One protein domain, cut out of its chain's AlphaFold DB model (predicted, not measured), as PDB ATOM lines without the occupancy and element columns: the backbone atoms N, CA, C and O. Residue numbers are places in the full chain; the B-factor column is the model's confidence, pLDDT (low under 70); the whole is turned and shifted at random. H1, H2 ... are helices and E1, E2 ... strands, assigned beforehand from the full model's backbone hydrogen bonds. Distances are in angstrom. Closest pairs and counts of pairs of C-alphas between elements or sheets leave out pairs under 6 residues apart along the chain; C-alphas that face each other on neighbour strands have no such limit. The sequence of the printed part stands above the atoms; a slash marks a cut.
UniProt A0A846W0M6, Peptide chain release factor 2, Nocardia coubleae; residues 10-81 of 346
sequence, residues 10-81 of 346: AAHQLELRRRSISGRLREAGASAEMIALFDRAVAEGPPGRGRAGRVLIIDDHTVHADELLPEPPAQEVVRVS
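What this domain is: This is residues 10 to 81 of the 346 residues of the protein "Peptide chain release factor 2" of Nocardia coubleae (UniProt A0A846W0M6). A helical hairpin, H1 and H2, packs through H2 alone on a hairpin of two strands, E1 and E2: residues 33 to 42 of H2 come within 10 A of the strands, C-alpha to C-alpha, while H1 touches H2 and is apart from both strands. After E2 the printed part folds back and runs out through residues 70 to 81, a stretch of 12 residues with no named element. The printed part has 72 residues, with two named helices and two named strands in the order H1, H2, E1, E2; the sheet, in the order E1 - E2, is antiparallel, and the class is mixed, helices and strands. The whole is compact, with a radius of gyration of the C-alphas of 11.7 A, and its outline is elongated, with spans of 32 by 21 by 20 A.

Where its parts are: H1 is residues 10 to 27, 25.6 A from first to last C-alpha, and begins at C-alpha 10, at (494.591, 9.867, 606.383). H2 follows as residues 32 to 44, 18.1 A long, with C-alpha 32 at (506.316, -8.420, 591.534). E1 is residues 53 to 58, 16.5 A long. E2 is residues 63 to 69, 16.6 A long, and ends at C-alpha 69, at (490.321, -4.954, 612.310).

How they stand to each other: H1 and H2 form a helical hairpin and run opposite ways at a shallow tilt of 11 degrees. They touch, H1 with residues 18 to 26 alone, and their closest C-alphas are those of Ser 22 and Ile 35, 6.0 A apart. In H1 and H2 every O i to N i+4 pair is within hydrogen-bond range. The closest C-alphas of H2 and E1 are those of Met 34 and Ile 58, 6.4 A apart. Those of H2 and E2 are Leu 37 and Val 63, 6.9 A apart. E1 and E2 are antiparallel neighbours and a hairpin, with 172 degrees between their directions. C-alphas 53 and 69 face each other at 4.4 A. N 55 and O 67, at 2.9 A, and N 69 and O 53, at 2.8 A, are within hydrogen-bond range. H1 is apart from E1 and from E2.

The domain as a whole: The two farthest C-alphas are those of Gly 29 and Gly 50, 32.4 A apart. The first and last printed C-alphas, those of Ala 10 and Ser 81, are 29.4 A apart. The printed part has no cut. The links H1 to H2 and E1 to E2 are tight, with 4 residues each, and the link H2 to E1 is short, with 8 residues. The mean pLDDT of the printed part is 89.1, and residues 46 to 49, in the link from H2 to E1, are under 70.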
ATOM      1  N   ALA A  10     494.594  11.331 606.322       77.00
ATOM      2  CA  ALA A  10     494.591   9.867 606.383       77.00
ATOM      3  C   ALA A  10     494.893   9.196 605.032       77.00
ATOM      4  O   ALA A  10     495.696   8.266 604.961       77.00
ATOM      5  N   ALA A  11     494.330   9.712 603.935       77.06
ATOM      6  CA  ALA A  11     494.588   9.186 602.593       77.06
ATOM      7  C   ALA A  11     496.064   9.332 602.175       77.06
ATOM      8  O   ALA A  11     496.635   8.437 601.548       77.06
ATOM      9  N   HIS A  12     496.713  10.440 602.549       83.62
ATOM     10  CA  HIS A  12     498.133  10.648 602.272       83.62
ATOM     11  C   HIS A  12     499.013   9.734 603.133       83.62
ATOM     12  O   HIS A  12     499.967   9.141 602.628       83.62
ATOM     13  N   GLN A  13     498.673   9.572 604.415       84.94
ATOM     14  CA  GLN A  13     499.381   8.662 605.318       84.94
ATOM     15  C   GLN A  13     499.270   7.204 604.860       84.94
ATOM     16  O   GLN A  13     500.273   6.485 604.866       84.94
ATOM     17  N   LEU A  14     498.089   6.781 604.399       84.94
ATOM     18  CA  LEU A  14     497.873   5.450 603.839       84.94
ATOM     19  C   LEU A  14     498.733   5.220 602.589       84.94
ATOM     20  O   LEU A  14     499.374   4.180 602.474       84.94
ATOM     21  N   GLU A  15     498.824   6.203 601.691       86.56
ATOM     22  CA  GLU A  15     499.678   6.120 600.499       86.56
ATOM     23  C   GLU A  15     501.174   6.020 600.853       86.56
ATOM     24  O   GLU A  15     501.912   5.244 600.240       86.56
ATOM     25  N   LEU A  16     501.642   6.768 601.859       90.06
ATOM     26  CA  LEU A  16     503.023   6.663 602.345       90.06
ATOM     27  C   LEU A  16     503.308   5.285 602.959       90.06
ATOM     28  O   LEU A  16     504.346   4.686 602.659       90.06
ATOM     29  N   ARG A  17     502.380   4.758 603.766       90.19
ATOM     30  CA  ARG A  17     502.472   3.407 604.344       90.19
ATOM     31  C   ARG A  17     502.483   2.341 603.261       90.19
ATOM     32  O   ARG A  17     503.372   1.498 603.268       90.19
ATOM     33  N   ARG A  18     501.580   2.431 602.279       92.19
ATOM     34  CA  ARG A  18     501.538   1.532 601.119       92.19
ATOM     35  C   ARG A  18     502.901   1.457 600.435       92.19
ATOM     36  O   ARG A  18     503.442   0.371 600.268       92.19
ATOM     37  N   ARG A  19     503.522   2.602 600.125       92.94
ATOM     38  CA  ARG A  19     504.869   2.635 599.520       92.94
ATOM     39  C   ARG A  19     505.936   2.008 600.413       92.94
ATOM     40  O   ARG A  19     506.806   1.302 599.903       92.94
ATOM     41  N   SER A  20     505.881   2.264 601.720       94.19
ATOM     42  CA  SER A  20     506.818   1.686 602.688       94.19
ATOM     43  C   SER A  20     506.688   0.160 602.762       94.19
ATOM     44  O   SER A  20     507.693  -0.540 602.625       94.19
ATOM     45  N   ILE A  21     505.462  -0.363 602.873       94.88
ATOM     46  CA  ILE A  21     505.176  -1.803 602.896       94.88
ATOM     47  C   ILE A  21     505.608  -2.459 601.582       94.88
ATOM     48  O   ILE A  21     506.303  -3.470 601.621       94.88
ATOM     49  N   SER A  22     505.301  -1.868 600.423       95.38
ATOM     50  CA  SER A  22     505.743  -2.386 599.117       95.38
ATOM     51  C   SER A  22     507.273  -2.421 598.985       95.38
ATOM     52  O   SER A  22     507.823  -3.275 598.287       95.38
ATOM     53  N   GLY A  23     507.986  -1.515 599.663       96.00
ATOM     54  CA  GLY A  23     509.441  -1.576 599.827       96.00
ATOM     55  C   GLY A  23     509.880  -2.785 600.658       96.00
ATOM     56  O   GLY A  23     510.660  -3.604 600.175       96.00
ATOM     57  N   ARG A  24     509.312  -2.939 601.860       96.38
ATOM     58  CA  ARG A  24     509.605  -4.050 602.785       96.38
ATOM     59  C   ARG A  24     509.271  -5.423 602.195       96.38
ATOM     60  O   ARG A  24     510.044  -6.358 602.368       96.38
ATOM     61  N   LEU A  25     508.157  -5.551 601.469       96.25
ATOM     62  CA  LEU A  25     507.770  -6.779 600.766       96.25
ATOM     63  C   LEU A  25     508.825  -7.174 599.727       96.25
ATOM     64  O   LEU A  25     509.225  -8.334 599.664       96.25
ATOM     65  N   ARG A  26     509.324  -6.204 598.952       96.44
ATOM     66  CA  ARG A  26     510.389  -6.440 597.967       96.44
ATOM     67  C   ARG A  26     511.687  -6.894 598.631       96.44
ATOM     68  O   ARG A  26     512.315  -7.829 598.147       96.44
ATOM     69  N   GLU A  27     512.079  -6.253 599.729       96.56
ATOM     70  CA  GLU A  27     513.268  -6.632 600.507       96.56
ATOM     71  C   GLU A  27     513.139  -8.030 601.126       96.56
ATOM     72  O   GLU A  27     514.115  -8.776 601.172       96.56
ATOM     73  N   ALA A  28     511.927  -8.412 601.534       94.25
ATOM     74  CA  ALA A  28     511.607  -9.738 602.055       94.25
ATOM     75  C   ALA A  28     511.469 -10.822 600.965       94.25
ATOM     76  O   ALA A  28     511.247 -11.986 601.292       94.25
ATOM     77  N   GLY A  29     511.615 -10.472 599.681       95.62
ATOM     78  CA  GLY A  29     511.601 -11.426 598.569       95.62
ATOM     79  C   GLY A  29     510.226 -11.709 597.961       95.62
ATOM     80  O   GLY A  29     510.078 -12.714 597.269       95.62
ATOM     81  N   ALA A  30     509.226 -10.849 598.185       96.44
ATOM     82  CA  ALA A  30     507.939 -10.950 597.499       96.44
ATOM     83  C   ALA A  30     508.105 -10.798 595.977       96.44
ATOM     84  O   ALA A  30     508.925 -10.002 595.500       96.44
ATOM     85  N   SER A  31     507.295 -11.529 595.207       96.88
ATOM     86  CA  SER A  31     507.261 -11.387 593.751       96.88
ATOM     87  C   SER A  31     506.675 -10.034 593.329       96.88
ATOM     88  O   SER A  31     506.011  -9.339 594.107       96.88
ATOM     89  N   ALA A  32     506.909  -9.641 592.075       96.38
ATOM     90  CA  ALA A  32     506.316  -8.420 591.534       96.38
ATOM     91  C   ALA A  32     504.781  -8.514 591.503       96.38
ATOM     92  O   ALA A  32     504.098  -7.520 591.741       96.38
ATOM     93  N   GLU A  33     504.258  -9.715 591.260       97.06
ATOM     94  CA  GLU A  33     502.837 -10.043 591.253       97.06
ATOM     95  C   GLU A  33     502.218  -9.863 592.646       97.06
ATOM     96  O   GLU A  33     501.216  -9.160 592.765       97.06
ATOM     97  N   MET A  34     502.855 -10.386 593.705       96.81
ATOM     98  CA  MET A  34     502.411 -10.191 595.096       96.81
ATOM     99  C   MET A  34     502.345  -8.705 595.465       96.81
ATOM    100  O   MET A  34     501.361  -8.243 596.041       96.81
ATOM    101  N   ILE A  35     503.378  -7.931 595.108       96.94
ATOM    102  CA  ILE A  35     503.423  -6.487 595.391       96.94
ATOM    103  C   ILE A  35     502.324  -5.748 594.618       96.94
ATOM    104  O   ILE A  35     501.686  -4.856 595.169       96.94
ATOM    105  N   ALA A  36     502.069  -6.122 593.361       95.94
ATOM    106  CA  ALA A  36     501.010  -5.517 592.558       95.94
ATOM    107  C   ALA A  36     499.605  -5.831 593.103       95.94
ATOM    108  O   ALA A  36     498.739  -4.954 593.088       95.94
ATOM    109  N   LEU A  37     499.380  -7.056 593.589       96.69
ATOM    110  CA  LEU A  37     498.138  -7.448 594.262       96.69
ATOM    111  C   LEU A  37     497.947  -6.665 595.564       96.69
ATOM    112  O   LEU A  37     496.873  -6.105 595.773       96.69
ATOM    113  N   PHE A  38     498.994  -6.549 596.386       95.75
ATOM    114  CA  PHE A  38     498.982  -5.724 597.597       95.75
ATOM    115  C   PHE A  38     498.647  -4.261 597.289       95.75
ATOM    116  O   PHE A  38     497.729  -3.694 597.882       95.75
ATOM    117  N   ASP A  39     499.358  -3.656 596.335       93.88
ATOM    118  CA  ASP A  39     499.162  -2.257 595.959       93.88
ATOM    119  C   ASP A  39     497.723  -1.999 595.498       93.88
ATOM    120  O   ASP A  39     497.126  -0.991 595.884       93.88
ATOM    121  N   ARG A  40     497.155  -2.920 594.706       92.88
ATOM    122  CA  ARG A  40     495.766  -2.840 594.246       92.88
ATOM    123  C   ARG A  40     494.779  -2.980 595.398       92.88
ATOM    124  O   ARG A  40     493.899  -2.137 595.524       92.88
ATOM    125  N   ALA A  41     494.944  -3.994 596.247       91.81
ATOM    126  CA  ALA A  41     494.058  -4.232 597.382       91.81
ATOM    127  C   ALA A  41     494.009  -3.011 598.308       91.81
ATOM    128  O   ALA A  41     492.932  -2.552 598.689       91.81
ATOM    129  N   VAL A  42     495.164  -2.413 598.615       89.69
ATOM    130  CA  VAL A  42     495.215  -1.213 599.461       89.69
ATOM    131  C   VAL A  42     494.571  -0.002 598.782       89.69
ATOM    132  O   VAL A  42     493.872   0.749 599.456       89.69
ATOM    133  N   ALA A  43     494.779   0.186 597.476       86.75
ATOM    134  CA  ALA A  43     494.249   1.335 596.740       86.75
ATOM    135  C   ALA A  43     492.736   1.262 596.467       86.75
ATOM    136  O   ALA A  43     492.070   2.295 596.459       86.75
ATOM    137  N   GLU A  44     492.206   0.065 596.210       84.81
ATOM    138  CA  GLU A  44     490.800  -0.162 595.843       84.81
ATOM    139  C   GLU A  44     489.926  -0.567 597.040       84.81
ATOM    140  O   GLU A  44     488.701  -0.479 596.965       84.81
ATOM    141  N   GLY A  45     490.542  -1.008 598.139       74.94
ATOM    142  CA  GLY A  45     489.829  -1.439 599.335       74.94
ATOM    143  C   GLY A  45     489.109  -0.293 600.054       74.94
ATOM    144  O   GLY A  45     489.526   0.868 599.957       74.94
ATOM    145  N   PRO A  46     488.037  -0.597 600.806       66.25
ATOM    146  CA  PRO A  46     487.322   0.414 601.569       66.25
ATOM    147  C   PRO A  46     488.266   1.055 602.602       66.25
ATOM    148  O   PRO A  46     489.033   0.342 603.258       66.25
ATOM    149  N   PRO A  47     488.239   2.391 602.770       67.56
ATOM    150  CA  PRO A  47     488.998   3.022 603.838       67.56
ATOM    151  C   PRO A  47     488.470   2.531 605.190       67.56
ATOM    152  O   PRO A  47     487.259   2.351 605.361       67.56
ATOM    153  N   GLY A  48     489.371   2.353 606.161       64.62
ATOM    154  CA  GLY A  48     488.962   2.170 607.551       64.62
ATOM    155  C   GLY A  48     488.098   3.347 608.013       64.62
ATOM    156  O   GLY A  48     488.110   4.418 607.408       64.62
ATOM    157  N   ARG A  49     487.321   3.171 609.081       68.00
ATOM    158  CA  ARG A  49     486.543   4.253 609.701       68.00
ATOM    159  C   ARG A  49     487.117   4.525 611.081       68.00
ATOM    160  O   ARG A  49     487.137   3.623 611.908       68.00
ATOM    161  N   GLY A  50     487.576   5.748 611.341       77.19
ATOM    162  CA  GLY A  50     488.238   6.053 612.611       77.19
ATOM    163  C   GLY A  50     489.542   5.265 612.762       77.19
ATOM    164  O   GLY A  50     490.312   5.176 611.809       77.19
ATOM    165  N   ARG A  51     489.802   4.686 613.937       78.69
ATOM    166  CA  ARG A  51     490.946   3.783 614.134       78.69
ATOM    167  C   ARG A  51     490.617   2.413 613.549       78.69
ATOM    168  O   ARG A  51     489.564   1.876 613.854       78.69
ATOM    169  N   ALA A  52     491.507   1.869 612.724       83.38
ATOM    170  CA  ALA A  52     491.309   0.549 612.136       83.38
ATOM    171  C   ALA A  52     492.639  -0.115 611.771       83.38
ATOM    172  O   ALA A  52     493.567   0.525 611.268       83.38
ATOM    173  N   GLY A  53     492.717  -1.420 611.992       87.19
ATOM    174  CA  GLY A  53     493.747  -2.270 611.416       87.19
ATOM    175  C   GLY A  53     493.288  -2.860 610.092       87.19
ATOM    176  O   GLY A  53     492.112  -2.821 609.746       87.19
ATOM    177  N   ARG A  54     494.228  -3.420 609.338       90.00
ATOM    178  CA  ARG A  54     493.924  -4.224 608.152       90.00
ATOM    179  C   ARG A  54     494.889  -5.389 608.026       90.00
ATOM    180  O   ARG A  54     496.103  -5.196 608.189       90.00
ATOM    181  N   VAL A  55     494.366  -6.570 607.732       92.75
ATOM    182  CA  VAL A  55     495.143  -7.783 607.463       92.75
ATOM    183  C   VAL A  55     494.974  -8.159 606.004       92.75
ATOM    184  O   VAL A  55     493.861  -8.234 605.502       92.75
ATOM    185  N   LEU A  56     496.103  -8.401 605.342       94.25
ATOM    186  CA  LEU A  56     496.161  -8.865 603.964       94.25
ATOM    187  C   LEU A  56     496.984 -10.151 603.918       94.25
ATOM    188  O   LEU A  56     498.135 -10.159 604.360       94.25
ATOM    189  N   ILE A  57     496.402 -11.218 603.374       96.19
ATOM    190  CA  ILE A  57     497.100 -12.477 603.078       96.19
ATOM    191  C   ILE A  57     497.062 -12.661 601.569       96.19
ATOM    192  O   ILE A  57     495.990 -12.714 600.975       96.19
ATOM    193  N   ILE A  58     498.236 -12.709 600.945       96.06
ATOM    194  CA  ILE A  58     498.395 -12.614 599.492       96.06
ATOM    195  C   ILE A  58     499.408 -13.663 599.043       96.06
ATOM    196  O   ILE A  58     500.446 -13.829 599.690       96.06
ATOM    197  N   ASP A  59     499.122 -14.338 597.933       95.00
ATOM    198  CA  ASP A  59     500.104 -15.134 597.197       95.00
ATOM    199  C   ASP A  59     500.399 -14.516 595.814       95.00
ATOM    200  O   ASP A  59     500.098 -13.354 595.543       95.00
ATOM    201  N   ASP A  60     501.060 -15.256 594.932       93.06
ATOM    202  CA  ASP A  60     501.385 -14.811 593.574       93.06
ATOM    203  C   ASP A  60     500.181 -14.779 592.617       93.06
ATOM    204  O   ASP A  60     500.321 -14.374 591.459       93.06
ATOM    205  N   HIS A  61     498.999 -15.193 593.071       94.56
ATOM    206  CA  HIS A  61     497.810 -15.355 592.246       94.56
ATOM    207  C   HIS A  61     496.638 -14.496 592.719       94.56
ATOM    208  O   HIS A  61     495.925 -13.929 591.887       94.56
ATOM    209  N   THR A  62     496.418 -14.394 594.030       96.06
ATOM    210  CA  THR A  62     495.230 -13.766 594.607       96.06
ATOM    211  C   THR A  62     495.464 -13.197 596.007       96.06
ATOM    212  O   THR A  62     496.443 -13.489 596.695       96.06
ATOM    213  N   VAL A  63     494.510 -12.375 596.436       95.25
ATOM    214  CA  VAL A  63     494.321 -11.994 597.835       95.25
ATOM    215  C   VAL A  63     493.396 -13.035 598.470       95.25
ATOM    216  O   VAL A  63     492.290 -13.249 597.978       95.25
ATOM    217  N   HIS A  64     493.868 -13.716 599.513       94.62
ATOM    218  CA  HIS A  64     493.120 -14.737 600.260       94.62
ATOM    219  C   HIS A  64     492.317 -14.151 601.416       94.62
ATOM    220  O   HIS A  64     491.252 -14.664 601.737       94.62
ATOM    221  N   ALA A  65     492.832 -13.093 602.037       91.75
ATOM    222  CA  ALA A  65     492.155 -12.370 603.104       91.75
ATOM    223  C   ALA A  65     492.441 -10.876 602.974       91.75
ATOM    224  O   ALA A  65     493.581 -10.493 602.687       91.75
ATOM    225  N   ASP A  66     491.412 -10.064 603.193       91.56
ATOM    226  CA  ASP A  66     491.459  -8.605 603.176       91.56
ATOM    227  C   ASP A  66     490.468  -8.055 604.207       91.56
ATOM    228  O   ASP A  66     489.366  -7.625 603.874       91.56
ATOM    229  N   GLU A  67     490.856  -8.143 605.477       86.38
ATOM    230  CA  GLU A  67     489.961  -7.886 606.605       86.38
ATOM    231  C   GLU A  67     490.340  -6.601 607.334       86.38
ATOM    232  O   GLU A  67     491.522  -6.342 607.601       86.38
ATOM    233  N   LEU A  68     489.331  -5.802 607.689       85.81
ATOM    234  CA  LEU A  68     489.489  -4.666 608.594       85.81
ATOM    235  C   LEU A  68     489.387  -5.150 610.040       85.81
ATOM    236  O   LEU A  68     488.473  -5.881 610.394       85.81
ATOM    237  N   LEU A  69     490.311  -4.690 610.876       82.69
ATOM    238  CA  LEU A  69     490.321  -4.954 612.310       82.69
ATOM    239  C   LEU A  69     489.868  -3.702 613.075       82.69
ATOM    240  O   LEU A  69     490.174  -2.586 612.633       82.69
ATOM    241  N   PRO A  70     489.210  -3.850 614.239       75.00
ATOM    242  CA  PRO A  70     488.705  -2.727 615.033       75.00
ATOM    243  C   PRO A  70     489.825  -1.812 615.533       75.00
ATOM    244  O   PRO A  70     489.618  -0.614 615.710       75.00
ATOM    245  N   GLU A  71     491.032  -2.351 615.718       79.44
ATOM    246  CA  GLU A  71     492.192  -1.576 616.135       79.44
ATOM    247  C   GLU A  71     493.386  -1.766 615.195       79.44
ATOM    248  O   GLU A  71     493.635  -2.871 614.699       79.44
ATOM    249  N   PRO A  72     494.170  -0.701 614.947       83.69
ATOM    250  CA  PRO A  72     495.439  -0.839 614.257       83.69
ATOM    251  C   PRO A  72     496.415  -1.669 615.102       83.69
ATOM    252  O   PRO A  72     496.440  -1.535 616.329       83.69
ATOM    253  N   PRO A  73     497.270  -2.490 614.469       83.56
ATOM    254  CA  PRO A  73     498.260  -3.254 615.208       83.56
ATOM    255  C   PRO A  73     499.264  -2.307 615.878       83.56
ATOM    256  O   PRO A  73     499.668  -1.306 615.285       83.56
ATOM    257  N   ALA A  74     499.728  -2.660 617.081       82.00
ATOM    258  CA  ALA A  74     500.738  -1.879 617.803       82.00
ATOM    259  C   ALA A  74     502.032  -1.691 616.989       82.00
ATOM    260  O   ALA A  74     502.706  -0.666 617.103       82.00
ATOM    261  N   GLN A  75     502.371  -2.679 616.157       83.56
ATOM    262  CA  GLN A  75     503.475  -2.617 615.208       83.56
ATOM    263  C   GLN A  75     503.062  -3.191 613.854       83.56
ATOM    264  O   GLN A  75     502.361  -4.197 613.760       83.56
ATOM    265  N   GLU A  76     503.534  -2.565 612.778       89.62
ATOM    266  CA  GLU A  76     503.274  -3.041 611.427       89.62
ATOM    267  C   GLU A  76     504.122  -4.276 611.088       89.62
ATOM    268  O   GLU A  76     505.343  -4.201 610.884       89.62
ATOM    269  N   VAL A  77     503.441  -5.411 610.951       91.81
ATOM    270  CA  VAL A  77     504.032  -6.687 610.546       91.81
ATOM    271  C   VAL A  77     503.960  -6.839 609.025       91.81
ATOM    272  O   VAL A  77     502.890  -6.726 608.433       91.81
ATOM    273  N   VAL A  78     505.109  -7.112 608.403       94.81
ATOM    274  CA  VAL A  78     505.246  -7.461 606.980       94.81
ATOM    275  C   VAL A  78     506.104  -8.716 606.914       94.81
ATOM    276  O   VAL A  78     507.230  -8.702 607.416       94.81
ATOM    277  N   ARG A  79     505.572  -9.797 606.339       93.44
ATOM    278  CA  ARG A  79     506.249 -11.095 606.241       93.44
ATOM    279  C   ARG A  79     506.037 -11.694 604.857       93.44
ATOM    280  O   ARG A  79     504.951 -11.589 604.298       93.44
ATOM    281  N   VAL A  80     507.075 -12.342 604.342       95.50
ATOM    282  CA  VAL A  80     507.010 -13.211 603.165       95.50
ATOM    283  C   VAL A  80     507.445 -14.583 603.651       95.50
ATOM    284  O   VAL A  80     508.589 -14.762 604.065       95.50
ATOM    285  N   SER A  81     506.503 -15.520 603.690       93.50
ATOM    286  CA  SER A  81     506.690 -16.831 604.309       93.50
ATOM    287  C   SER A  81     505.964 -17.916 603.505       93.50
ATOM    288  O   SER A  81     504.969 -17.616 602.843       93.50
TER     289      SER A  81